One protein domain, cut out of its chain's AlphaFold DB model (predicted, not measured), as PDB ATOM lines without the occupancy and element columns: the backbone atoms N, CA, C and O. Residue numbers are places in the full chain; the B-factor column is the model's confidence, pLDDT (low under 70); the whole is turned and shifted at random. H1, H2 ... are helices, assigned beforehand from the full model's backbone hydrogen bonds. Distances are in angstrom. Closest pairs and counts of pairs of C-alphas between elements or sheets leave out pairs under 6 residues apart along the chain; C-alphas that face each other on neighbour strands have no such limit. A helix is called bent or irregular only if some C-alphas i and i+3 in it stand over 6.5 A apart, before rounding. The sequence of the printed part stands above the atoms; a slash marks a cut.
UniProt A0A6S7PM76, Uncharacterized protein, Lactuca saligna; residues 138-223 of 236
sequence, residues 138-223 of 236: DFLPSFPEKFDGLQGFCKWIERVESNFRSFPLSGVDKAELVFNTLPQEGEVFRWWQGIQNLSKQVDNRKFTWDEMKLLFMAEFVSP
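What this domain is: This is residues 138 to 223 of the 236 residues of an uncharacterized protein of Lactuca saligna (UniProt A0A6S7PM76). Four helices form a small, loosely joined cluster in which H4 takes the middle place: H1 lies beside it, running nearly antiparallel and meeting it at one end, H2 crosses its first residues steeply, and H3 lies near it on the side away from H1. The stretch of residues 138 to 148, with no named helix, runs alongside H1 before the chain turns back into it. The printed part has 86 residues with four named helices, in the order H1, H2, H3, H4, and no named strand; the class is all helix. The whole is compact, with a radius of gyration of the C-alphas of 12.7 A, and spans 33 by 32 by 23 A.

Where its parts are: The printed part begins at Asp 138, with its C-alpha at (-26.887, 19.584, 19.867). H1, the longest helix, covers residues 149 to 166 and measures 27.3 A from C-alpha 149 at (-41.333, 0.651, 10.774) to C-alpha 166. After a tight link comes H2, residues 171 to 180, 14.6 A long. A short link leads to H3, residues 187 to 202, 22.9 A long, and another short link leads to H4, residues 209 to 221, 16.9 A long, ending with C-alpha 221 at (-43.944, 0.286, 16.667). H4 is neither bent nor irregular, but only just: C-alphas 218 and 221 are 6.1 A apart.

How they stand to each other: H1 touches H4 with residues 149 to 153 alone, and H4 touches H1 with residues 220 to 221 alone. Their closest C-alphas, those of Leu 150 and Val 221, are 5.4 A apart. The two helices run opposite ways at a shallow tilt of 17 degrees. H4 touches H2 with residues 209 to 212 alone. The closest C-alphas there, those of Ala 175 and Trp 209, are 4.4 A apart. H2 and H4 run the same way at a steep tilt of 48 degrees. H1 and H2 are close but not clearly touching, the C-alphas of Phe 164 and Lys 174 being closest at 7.4 A; they run opposite ways at a steep tilt of 61 degrees. H2 and H3 are also close but not clearly touching, with the C-alphas of Phe 179 and Phe 189 closest at 7.8 A; they run opposite ways at a steep tilt of 39 degrees. H3 and H4 are near each other, with 9 pairs of C-alphas within 10 A. H1 and H3 are apart. In H2, H3 and H4 every O i to N i+4 pair is within hydrogen-bond range, and in H1 13 of 14 are.

The domain as a whole: The two C-alphas farthest apart, those of Asp 148 and Asp 203, are 34.5 A from each other. The printed part has no cut, and none of its links between helices is long. The mean pLDDT of the printed part is 92.5, and residue 223 alone is under 70.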
ATOM      1  N   ASP A 138     -27.379  19.355  21.230       88.31
ATOM      2  CA  ASP A 138     -26.887  19.584  19.867       88.31
ATOM      3  C   ASP A 138     -26.386  18.291  19.205       88.31
ATOM      4  O   ASP A 138     -26.243  18.220  17.986       88.31
ATOM      5  N   PHE A 139     -26.152  17.246  20.003       90.50
ATOM      6  CA  PHE A 139     -25.693  15.939  19.532       90.50
ATOM      7  C   PHE A 139     -26.827  14.927  19.342       90.50
ATOM      8  O   PHE A 139     -26.631  13.883  18.713       90.50
ATOM      9  N   LEU A 140     -28.021  15.205  19.875       94.88
ATOM     10  CA  LEU A 140     -29.135  14.277  19.745       94.88
ATOM     11  C   LEU A 140     -29.693  14.286  18.315       94.88
ATOM     12  O   LEU A 140     -29.892  15.352  17.732       94.88
ATOM     13  N   PRO A 141     -29.983  13.107  17.737       95.56
ATOM     14  CA  PRO A 141     -30.627  13.047  16.436       95.56
ATOM     15  C   PRO A 141     -32.038  13.635  16.535       95.56
ATOM     16  O   PRO A 141     -32.802  13.271  17.432       95.56
ATOM     17  N   SER A 142     -32.408  14.479  15.572       94.44
ATOM     18  CA  SER A 142     -33.781  14.968  15.442       94.44
ATOM     19  C   SER A 142     -34.771  13.805  15.410       94.44
ATOM     20  O   SER A 142     -34.510  12.766  14.792       94.44
ATOM     21  N   PHE A 143     -35.913  13.980  16.071       94.12
ATOM     22  CA  PHE A 143     -36.971  12.979  16.063       94.12
ATOM     23  C   PHE A 143     -37.559  12.839  14.642       94.12
ATOM     24  O   PHE A 143     -37.988  13.845  14.070       94.12
ATOM     25  N   PRO A 144     -37.585  11.631  14.047       91.75
ATOM     26  CA  PRO A 144     -38.149  11.430  12.715       91.75
ATOM     27  C   PRO A 144     -39.652  11.717  12.694       91.75
ATOM     28  O   PRO A 144     -40.386  11.238  13.552       91.75
ATOM     29  N   GLU A 145     -40.137  12.446  11.686       88.31
ATOM     30  CA  GLU A 145     -41.578  12.704  11.527       88.31
ATOM     31  C   GLU A 145     -42.369  11.399  11.330       88.31
ATOM     32  O   GLU A 145     -43.503  11.267  11.788       88.31
ATOM     33  N   LYS A 146     -41.747  10.414  10.669       87.62
ATOM     34  CA  LYS A 146     -42.270   9.063  10.460       87.62
ATOM     35  C   LYS A 146     -41.127   8.063  10.575       87.62
ATOM     36  O   LYS A 146     -40.023   8.323  10.099       87.62
ATOM     37  N   PHE A 147     -41.396   6.916  11.189       87.19
ATOM     38  CA  PHE A 147     -40.453   5.803  11.219       87.19
ATOM     39  C   PHE A 147     -40.746   4.833  10.074       87.19
ATOM     40  O   PHE A 147     -41.902   4.473   9.847       87.19
ATOM     41  N   ASP A 148     -39.693   4.341   9.417       87.81
ATOM     42  CA  ASP A 148     -39.758   3.258   8.424       87.81
ATOM     43  C   ASP A 148     -39.966   1.891   9.115       87.81
ATOM     44  O   ASP A 148     -39.158   0.965   9.015       87.81
ATOM     45  N   GLY A 149     -41.028   1.793   9.916       86.38
ATOM     46  CA  GLY A 149     -41.333   0.651  10.774       86.38
ATOM     47  C   GLY A 149     -40.394   0.490  11.976       86.38
ATOM     48  O   GLY A 149     -39.648   1.395  12.360       86.38
ATOM     49  N   LEU A 150     -40.427  -0.708  12.572       87.81
ATOM     50  CA  LEU A 150     -39.642  -1.073  13.761       87.81
ATOM     51  C   LEU A 150     -38.142  -0.811  13.573       87.81
ATOM     52  O   LEU A 150     -37.476  -0.328  14.484       87.81
ATOM     53  N   GLN A 151     -37.603  -1.103  12.387       89.81
ATOM     54  CA  GLN A 151     -36.172  -0.949  12.132       89.81
ATOM     55  C   GLN A 151     -35.737   0.522  12.152       89.81
ATOM     56  O   GLN A 151     -34.674   0.831  12.692       89.81
ATOM     57  N   GLY A 152     -36.542   1.428  11.585       91.50
ATOM     58  CA  GLY A 152     -36.276   2.867  11.632       91.50
ATOM     59  C   GLY A 152     -36.278   3.397  13.067       91.50
ATOM     60  O   GLY A 152     -35.373   4.137  13.454       91.50
ATOM     61  N   PHE A 153     -37.241   2.948  13.875       93.19
ATOM     62  CA  PHE A 153     -37.330   3.299  15.291       93.19
ATOM     63  C   PHE A 153     -36.124   2.800  16.100       93.19
ATOM     64  O   PHE A 153     -35.483   3.592  16.789       93.19
ATOM     65  N   CYS A 154     -35.750   1.520  15.969       92.00
ATOM     66  CA  CYS A 154     -34.590   0.961  16.672       92.00
ATOM     67  C   CYS A 154     -33.293   1.698  16.322       92.00
ATOM     68  O   CYS A 154     -32.540   2.063  17.221       92.00
ATOM     69  N   LYS A 155     -33.064   2.006  15.037       95.38
ATOM     70  CA  LYS A 155     -31.890   2.782  14.599       95.38
ATOM     71  C   LYS A 155     -31.848   4.179  15.219       95.38
ATOM     72  O   LYS A 155     -30.769   4.684  15.525       95.38
ATOM     73  N   TRP A 156     -33.000   4.832  15.380       96.12
ATOM     74  CA  TRP A 156     -33.065   6.131  16.049       96.12
ATOM     75  C   TRP A 156     -32.739   6.008  17.545       96.12
ATOM     76  O   TRP A 156     -31.893   6.757  18.032       96.12
ATOM     77  N   ILE A 157     -33.313   5.019  18.243       95.62
ATOM     78  CA  ILE A 157     -32.994   4.732  19.652       95.62
ATOM     79  C   ILE A 157     -31.501   4.455  19.840       95.62
ATOM     80  O   ILE A 157     -30.886   5.059  20.714       95.62
ATOM     81  N   GLU A 158     -30.893   3.620  18.997       95.75
ATOM     82  CA  GLU A 158     -29.456   3.322  19.045       95.75
ATOM     83  C   GLU A 158     -28.601   4.592  18.930       95.75
ATOM     84  O   GLU A 158     -27.627   4.756  19.666       95.75
ATOM     85  N   ARG A 159     -28.975   5.530  18.049       96.12
ATOM     86  CA  ARG A 159     -28.279   6.821  17.913       96.12
ATOM     87  C   ARG A 159     -28.438   7.694  19.155       96.12
ATOM     88  O   ARG A 159     -27.461   8.295  19.595       96.12
ATOM     89  N   VAL A 160     -29.639   7.771  19.725       95.94
ATOM     90  CA  VAL A 160     -29.892   8.508  20.975       95.94
ATOM     91  C   VAL A 160     -29.080   7.907  22.127       95.94
ATOM     92  O   VAL A 160     -28.392   8.627  22.849       95.94
ATOM     93  N   GLU A 161     -29.089   6.582  22.277       95.88
ATOM     94  CA  GLU A 161     -28.349   5.897  23.338       95.88
ATOM     95  C   GLU A 161     -26.839   6.007  23.170       95.88
ATOM     96  O   GLU A 161     -26.137   6.200  24.160       95.88
ATOM     97  N   SER A 162     -26.338   5.940  21.934       95.00
ATOM     98  CA  SER A 162     -24.925   6.175  21.631       95.00
ATOM     99  C   SER A 162     -24.479   7.559  22.115       95.00
ATOM    100  O   SER A 162     -23.459   7.672  22.790       95.00
ATOM    101  N   ASN A 163     -25.295   8.597  21.898       94.06
ATOM    102  CA  ASN A 163     -25.026   9.932  22.439       94.06
ATOM    103  C   ASN A 163     -25.019   9.947  23.974       94.06
ATOM    104  O   ASN A 163     -24.134  10.533  24.592       94.06
ATOM    105  N   PHE A 164     -25.952   9.244  24.614       95.00
ATOM    106  CA  PHE A 164     -25.995   9.135  26.074       95.00
ATOM    107  C   PHE A 164     -24.864   8.312  26.698       95.00
ATOM    108  O   PHE A 164     -24.701   8.369  27.915       95.00
ATOM    109  N   ARG A 165     -24.075   7.561  25.921       93.38
ATOM    110  CA  ARG A 165     -22.851   6.924  26.438       93.38
ATOM    111  C   ARG A 165     -21.754   7.952  26.700       93.38
ATOM    112  O   ARG A 165     -21.002   7.791  27.655       93.38
ATOM    113  N   SER A 166     -21.715   9.023  25.908       89.62
ATOM    114  CA  SER A 166     -20.745  10.113  26.060       89.62
ATOM    115  C   SER A 166     -21.071  11.050  27.227       89.62
ATOM    116  O   SER A 166     -20.180  11.730  27.728       89.62
ATOM    117  N   PHE A 167     -22.327  11.074  27.689       87.94
ATOM    118  CA  PHE A 167     -22.788  11.978  28.745       87.94
ATOM    119  C   PHE A 167     -23.450  11.195  29.893       87.94
ATOM    120  O   PHE A 167     -24.545  10.652  29.711       87.94
ATOM    121  N   PRO A 168     -22.840  11.136  31.095       89.12
ATOM    122  CA  PRO A 168     -23.395  10.421  32.241       89.12
ATOM    123  C   PRO A 168     -24.580  11.188  32.844       89.12
ATOM    124  O   PRO A 168     -24.464  11.851  33.869       89.12
ATOM    125  N   LEU A 169     -25.733  11.092  32.192       94.12
ATOM    126  CA  LEU A 169     -26.974  11.745  32.594       94.12
ATOM    127  C   LEU A 169     -27.876  10.792  33.382       94.12
ATOM    128  O   LEU A 169     -27.867   9.577  33.150       94.12
ATOM    129  N   SER A 170     -28.695  11.341  34.281       96.56
ATOM    130  CA  SER A 170     -29.731  10.550  34.943       96.56
ATOM    131  C   SER A 170     -30.792  10.101  33.931       96.56
ATOM    132  O   SER A 170     -30.974  10.713  32.876       96.56
ATOM    133  N   GLY A 171     -31.527   9.030  34.239       96.12
ATOM    134  CA  GLY A 171     -32.608   8.564  33.365       96.12
ATOM    135  C   GLY A 171     -33.672   9.638  33.106       96.12
ATOM    136  O   GLY A 171     -34.230   9.684  32.015       96.12
ATOM    137  N   VAL A 172     -33.927  10.516  34.078       96.69
ATOM    138  CA  VAL A 172     -34.892  11.617  33.954       96.69
ATOM    139  C   VAL A 172     -34.358  12.715  33.032       96.69
ATOM    140  O   VAL A 172     -35.074  13.143  32.131       96.69
ATOM    141  N   ASP A 173     -33.093  13.115  33.192       96.38
ATOM    142  CA  ASP A 173     -32.483  14.156  32.348       96.38
ATOM    143  C   ASP A 173     -32.385  13.699  30.890       96.38
ATOM    144  O   ASP A 173     -32.632  14.475  29.970       96.38
ATOM    145  N   LYS A 174     -32.096  12.411  30.664       97.06
ATOM    146  CA  LYS A 174     -32.137  11.801  29.328       97.06
ATOM    147  C   LYS A 174     -33.519  11.939  28.689       97.06
ATOM    148  O   LYS A 174     -33.611  12.386  27.548       97.06
ATOM    149  N   ALA A 175     -34.586  11.601  29.415       96.94
ATOM    150  CA  ALA A 175     -35.954  11.738  28.911       96.94
ATOM    151  C   ALA A 175     -36.306  13.201  28.599       96.94
ATOM    152  O   ALA A 175     -36.912  13.488  27.568       96.94
ATOM    153  N   GLU A 176     -35.888  14.137  29.453       96.19
ATOM    154  CA  GLU A 176     -36.104  15.570  29.244       96.19
ATOM    155  C   GLU A 176     -35.343  16.097  28.018       96.19
ATOM    156  O   GLU A 176     -35.885  16.881  27.236       96.19
ATOM    157  N   LEU A 177     -34.112  15.636  27.786       95.94
ATOM    158  CA  LEU A 177     -33.374  15.974  26.571       95.94
ATOM    159  C   LEU A 177     -34.070  15.446  25.318       95.94
ATOM    160  O   LEU A 177     -34.268  16.226  24.390       95.94
ATOM    161  N   VAL A 178     -34.496  14.177  25.294       96.38
ATOM    162  CA  VAL A 178     -35.215  13.626  24.132       96.38
ATOM    163  C   VAL A 178     -36.533  14.358  23.902       96.38
ATOM    164  O   VAL A 178     -36.851  14.689  22.763       96.38
ATOM    165  N   PHE A 179     -37.277  14.682  24.961       95.25
ATOM    166  CA  PHE A 179     -38.502  15.477  24.859       95.25
ATOM    167  C   PHE A 179     -38.272  16.810  24.134       95.25
ATOM    168  O   PHE A 179     -39.050  17.176  23.257       95.25
ATOM    169  N   ASN A 180     -37.168  17.495  24.436       94.00
ATOM    170  CA  ASN A 180     -36.810  18.752  23.777       94.00
ATOM    171  C   ASN A 180     -36.449  18.594  22.286       94.00
ATOM    172  O   ASN A 180     -36.400  19.597  21.581       94.00
ATOM    173  N   THR A 181     -36.201  17.371  21.805       94.19
ATOM    174  CA  THR A 181     -35.951  17.091  20.378       94.19
ATOM    175  C   THR A 181     -37.216  16.748  19.590       94.19
ATOM    176  O   THR A 181     -37.154  16.596  18.368       94.19
ATOM    177  N   LEU A 182     -38.363  16.601  20.267       94.69
ATOM    178  CA  LEU A 182     -39.632  16.319  19.604       94.69
ATOM    179  C   LEU A 182     -40.122  17.550  18.819       94.69
ATOM    180  O   LEU A 182     -39.945  18.679  19.285       94.69
ATOM    181  N   PRO A 183     -40.794  17.370  17.667       93.69
ATOM    182  CA  PRO A 183     -41.333  18.489  16.898       93.69
ATOM    183  C   PRO A 183     -42.438  19.200  17.694       93.69
ATOM    184  O   PRO A 183     -43.497  18.614  17.914       93.69
ATOM    185  N   GLN A 184     -42.216  20.450  18.117       91.56
ATOM    186  CA  GLN A 184     -43.101  21.155  19.067       91.56
ATOM    187  C   GLN A 184     -44.544  21.352  18.572       91.56
ATOM    188  O   GLN A 184     -45.467  21.449  19.377       91.56
ATOM    189  N   GLU A 185     -44.761  21.368  17.259       90.94
ATOM    190  CA  GLU A 185     -46.091  21.526  16.651       90.94
ATOM    191  C   GLU A 185     -46.721  20.179  16.231       90.94
ATOM    192  O   GLU A 185     -47.852  20.123  15.744       90.94
ATOM    193  N   GLY A 186     -46.010  19.066  16.444       89.56
ATOM    194  CA  GLY A 186     -46.403  17.733  15.994       89.56
ATOM    195  C   GLY A 186     -47.418  17.024  16.895       89.56
ATOM    196  O   GLY A 186     -47.575  17.316  18.083       89.56
ATOM    197  N   GLU A 187     -48.105  16.024  16.335       90.25
ATOM    198  CA  GLU A 187     -48.983  15.113  17.092       90.25
ATOM    199  C   GLU A 187     -48.219  14.378  18.201       90.25
ATOM    200  O   GLU A 187     -48.721  14.255  19.314       90.25
ATOM    201  N   VAL A 188     -46.970  13.985  17.929       90.94
ATOM    202  CA  VAL A 188     -46.093  13.292  18.885       90.94
ATOM    203  C   VAL A 188     -45.821  14.129  20.133       90.94
ATOM    204  O   VAL A 188     -45.890  13.617  21.250       90.94
ATOM    205  N   PHE A 189     -45.542  15.424  19.967       94.19
ATOM    206  CA  PHE A 189     -45.293  16.319  21.095       94.19
ATOM    207  C   PHE A 189     -46.549  16.494  21.952       94.19
ATOM    208  O   PHE A 189     -46.486  16.346  23.173       94.19
ATOM    209  N   ARG A 190     -47.708  16.713  21.317       93.94
ATOM    210  CA  ARG A 190     -48.999  16.826  22.014       93.94
ATOM    211  C   ARG A 190     -49.378  15.539  22.747       93.94
ATOM    212  O   ARG A 190     -49.813  15.601  23.896       93.94
ATOM    213  N   TRP A 191     -49.176  14.384  22.115       94.56
ATOM    214  CA  TRP A 191     -49.371  13.073  22.735       94.56
ATOM    215  C   TRP A 191     -48.495  12.920  23.982       94.56
ATOM    216  O   TRP A 191     -49.012  12.638  25.065       94.56
ATOM    217  N   TRP A 192     -47.195  13.205  23.870       95.50
ATOM    218  CA  TRP A 192     -46.272  13.086  24.997       95.50
ATOM    219  C   TRP A 192     -46.596  14.059  26.138       95.50
ATOM    220  O   TRP A 192     -46.598  13.661  27.304       95.50
ATOM    221  N   GLN A 193     -46.952  15.312  25.832       94.44
ATOM    222  CA  GLN A 193     -47.441  16.263  26.837       94.44
ATOM    223  C   GLN A 193     -48.693  15.742  27.555       94.44
ATOM    224  O   GLN A 193     -48.819  15.893  28.771       94.44
ATOM    225  N   GLY A 194     -49.604  15.091  26.825       95.81
ATOM    226  CA  GLY A 194     -50.761  14.407  27.400       95.81
ATOM    227  C   GLY A 194     -50.353  13.335  28.412       95.81
ATOM    228  O   GLY A 194     -50.858  13.327  29.536       95.81
ATOM    229  N   ILE A 195     -49.381  12.487  28.061       93.31
ATOM    230  CA  ILE A 195     -48.843  11.465  28.967       93.31
ATOM    231  C   ILE A 195     -48.207  12.087  30.217       93.31
ATOM    232  O   ILE A 195     -48.481  11.643  31.336       93.31
ATOM    233  N   GLN A 196     -47.407  13.146  30.062       93.88
ATOM    234  CA  GLN A 196     -46.804  13.858  31.193       93.88
ATOM    235  C   GLN A 196     -47.863  14.468  32.119       93.88
ATOM    236  O   GLN A 196     -47.774  14.317  33.339       93.88
ATOM    237  N   ASN A 197     -48.897  15.097  31.558       95.12
ATOM    238  CA  ASN A 197     -50.002  15.668  32.328       95.12
ATOM    239  C   ASN A 197     -50.797  14.599  33.087       95.12
ATOM    240  O   ASN A 197     -51.187  14.833  34.232       95.12
ATOM    241  N   LEU A 198     -51.022  13.429  32.485       92.38
ATOM    242  CA  LEU A 198     -51.690  12.309  33.150       92.38
ATOM    243  C   LEU A 198     -50.842  11.746  34.293       92.38
ATOM    244  O   LEU A 198     -51.350  11.590  35.401       92.38
ATOM    245  N   SER A 199     -49.547  11.506  34.067       92.19
ATOM    246  CA  SER A 199     -48.647  11.057  35.139       92.19
ATOM    247  C   SER A 199     -48.620  12.056  36.291       92.19
ATOM    248  O   SER A 199     -48.685  11.670  37.458       92.19
ATOM    249  N   LYS A 200     -48.625  13.357  35.974       93.31
ATOM    250  CA  LYS A 200     -48.668  14.418  36.978       93.31
ATOM    251  C   LYS A 200     -49.899  14.333  37.885       93.31
ATOM    252  O   LYS A 200     -49.778  14.586  39.078       93.31
ATOM    253  N   GLN A 201     -51.057  13.961  37.337       93.75
ATOM    254  CA  GLN A 201     -52.296  13.796  38.104       93.75
ATOM    255  C   GLN A 201     -52.300  12.542  38.984       93.75
ATOM    256  O   GLN A 201     -52.947  12.541  40.028       93.75
ATOM    257  N   VAL A 202     -51.608  11.478  38.567       93.31
ATOM    258  CA  VAL A 202     -51.623  10.187  39.271       93.31
ATOM    259  C   VAL A 202     -50.608  10.151  40.409       93.31
ATOM    260  O   VAL A 202     -50.951   9.751  41.518       93.31
ATOM    261  N   ASP A 203     -49.360  10.539  40.145       92.94
ATOM    262  CA  ASP A 203     -48.266  10.370  41.109       92.94
ATOM    263  C   ASP A 203     -47.217  11.488  41.105       92.94
ATOM    264  O   ASP A 203     -46.277  11.444  41.899       92.94
ATOM    265  N   ASN A 204     -47.361  12.500  40.241       93.62
ATOM    266  CA  ASN A 204     -46.414  13.612  40.107       93.62
ATOM    267  C   ASN A 204     -44.958  13.169  39.854       93.62
ATOM    268  O   ASN A 204     -44.010  13.912  40.121       93.62
ATOM    269  N   ARG A 205     -44.758  11.954  39.333       93.06
ATOM    270  CA  ARG A 205     -43.436  11.414  39.035       93.06
ATOM    271  C   ARG A 205     -42.998  11.823  37.626       93.06
ATOM    272  O   ARG A 205     -43.788  11.833  36.688       93.06
ATOM    273  N   LYS A 206     -41.705  12.126  37.467       95.44
ATOM    274  CA  LYS A 206     -41.078  12.309  36.149       95.44
ATOM    275  C   LYS A 206     -40.763  10.956  35.500       95.44
ATOM    276  O   LYS A 206     -40.340  10.021  36.183       95.44
ATOM    277  N   PHE A 207     -40.912  10.881  34.182       96.06
ATOM    278  CA  PHE A 207     -40.543   9.698  33.407       96.06
ATOM    279  C   PHE A 207     -39.028   9.552  33.295       96.06
ATOM    280  O   PHE A 207     -38.316  10.535  33.081       96.06
ATOM    281  N   THR A 208     -38.543   8.318  33.411       97.31
ATOM    282  CA  THR A 208     -37.171   7.979  33.024       97.31
ATOM    283  C   THR A 208     -37.096   7.667  31.529       97.31
ATOM    284  O   THR A 208     -38.103   7.378  30.880       97.31
ATOM    285  N   TRP A 209     -35.886   7.696  30.969       97.00
ATOM    286  CA  TRP A 209     -35.644   7.358  29.568       97.00
ATOM    287  C   TRP A 209     -36.121   5.947  29.212       97.00
ATOM    288  O   TRP A 209     -36.709   5.751  28.154       97.00
ATOM    289  N   ASP A 210     -35.951   4.975  30.107       95.88
ATOM    290  CA  ASP A 210     -36.428   3.611  29.868       95.88
ATOM    291  C   ASP A 210     -37.959   3.528  29.803       95.88
ATOM    292  O   ASP A 210     -38.501   2.851  28.930       95.88
ATOM    293  N   GLU A 211     -38.670   4.275  30.653       95.88
ATOM    294  CA  GLU A 211     -40.133   4.372  30.583       95.88
ATOM    295  C   GLU A 211     -40.587   5.061  29.289       95.88
ATOM    296  O   GLU A 211     -41.523   4.601  28.635       95.88
ATOM    297  N   MET A 212     -39.893   6.127  28.880       96.12
ATOM    298  CA  MET A 212     -40.157   6.825  27.621       96.12
ATOM    299  C   MET A 212     -39.967   5.912  26.405       96.12
ATOM    300  O   MET A 212     -40.833   5.889  25.531       96.12
ATOM    301  N   LYS A 213     -38.899   5.101  26.372       94.56
ATOM    302  CA  LYS A 213     -38.677   4.098  25.317       94.56
ATOM    303  C   LYS A 213     -39.834   3.111  25.213       94.56
ATOM    304  O   LYS A 213     -40.322   2.875  24.112       94.56
ATOM    305  N   LEU A 214     -40.290   2.563  26.341       92.56
ATOM    306  CA  LEU A 214     -41.408   1.612  26.366       92.56
ATOM    307  C   LEU A 214     -42.691   2.231  25.802       92.56
ATOM    308  O   LEU A 214     -43.387   1.596  25.011       92.56
ATOM    309  N   LEU A 215     -42.980   3.480  26.167       93.44
ATOM    310  CA  LEU A 215     -44.147   4.206  25.667       93.44
ATOM    311  C   LEU A 215     -44.036   4.508  24.171       93.44
ATOM    312  O   LEU A 215     -45.005   4.335  23.437       93.44
ATOM    313  N   PHE A 216     -42.854   4.900  23.701       92.62
ATOM    314  CA  PHE A 216     -42.612   5.147  22.281       92.62
ATOM    315  C   PHE A 216     -42.728   3.858  21.460       92.62
ATOM    316  O   PHE A 216     -43.320   3.867  20.384       92.62
ATOM    317  N   MET A 217     -42.221   2.736  21.974       88.88
ATOM    318  CA  MET A 217     -42.409   1.429  21.342       88.88
ATOM    319  C   MET A 217     -43.893   1.058  21.249       88.88
ATOM    320  O   MET A 217     -44.351   0.610  20.198       88.88
ATOM    321  N   ALA A 218     -44.659   1.258  22.324       88.12
ATOM    322  CA  ALA A 218     -46.087   0.960  22.322       88.12
ATOM    323  C   ALA A 218     -46.849   1.788  21.269       88.12
ATOM    324  O   ALA A 218     -47.670   1.230  20.544       88.12
ATOM    325  N   GLU A 219     -46.535   3.081  21.153       90.12
ATOM    326  CA  GLU A 219     -47.216   4.008  20.242       90.12
ATOM    327  C   GLU A 219     -46.794   3.827  18.773       90.12
ATOM    328  O   GLU A 219     -47.638   3.659  17.895       90.12
ATOM    329  N   PHE A 220     -45.488   3.832  18.485       85.44
ATOM    330  CA  PHE A 220     -44.981   3.956  17.109       85.44
ATOM    331  C   PHE A 220     -44.652   2.629  16.431       85.44
ATOM    332  O   PHE A 220     -44.619   2.554  15.203       85.44
ATOM    333  N   VAL A 221     -44.385   1.579  17.205       82.31
ATOM    334  CA  VAL A 221     -43.944   0.286  16.667       82.31
ATOM    335  C   VAL A 221     -45.076  -0.736  16.678       82.31
ATOM    336  O   VAL A 221     -45.196  -1.527  15.742       82.31
ATOM    337  N   SER A 222     -45.924  -0.716  17.710       75.69
ATOM    338  CA  SER A 222     -46.902  -1.778  17.969       75.69
ATOM    339  C   SER A 222     -48.368  -1.322  18.094       75.69
ATOM    340  O   SER A 222     -49.091  -1.892  18.917       75.69
ATOM    341  N   PRO A 223     -48.902  -0.426  17.236       62.94
ATOM    342  CA  PRO A 223     -50.324  -0.070  17.307       62.94
ATOM    343  C   PRO A 223     -51.244  -1.289  17.086       62.94
ATOM    344  O   PRO A 223     -52.335  -1.368  17.647       62.94
TER     345      PRO A 223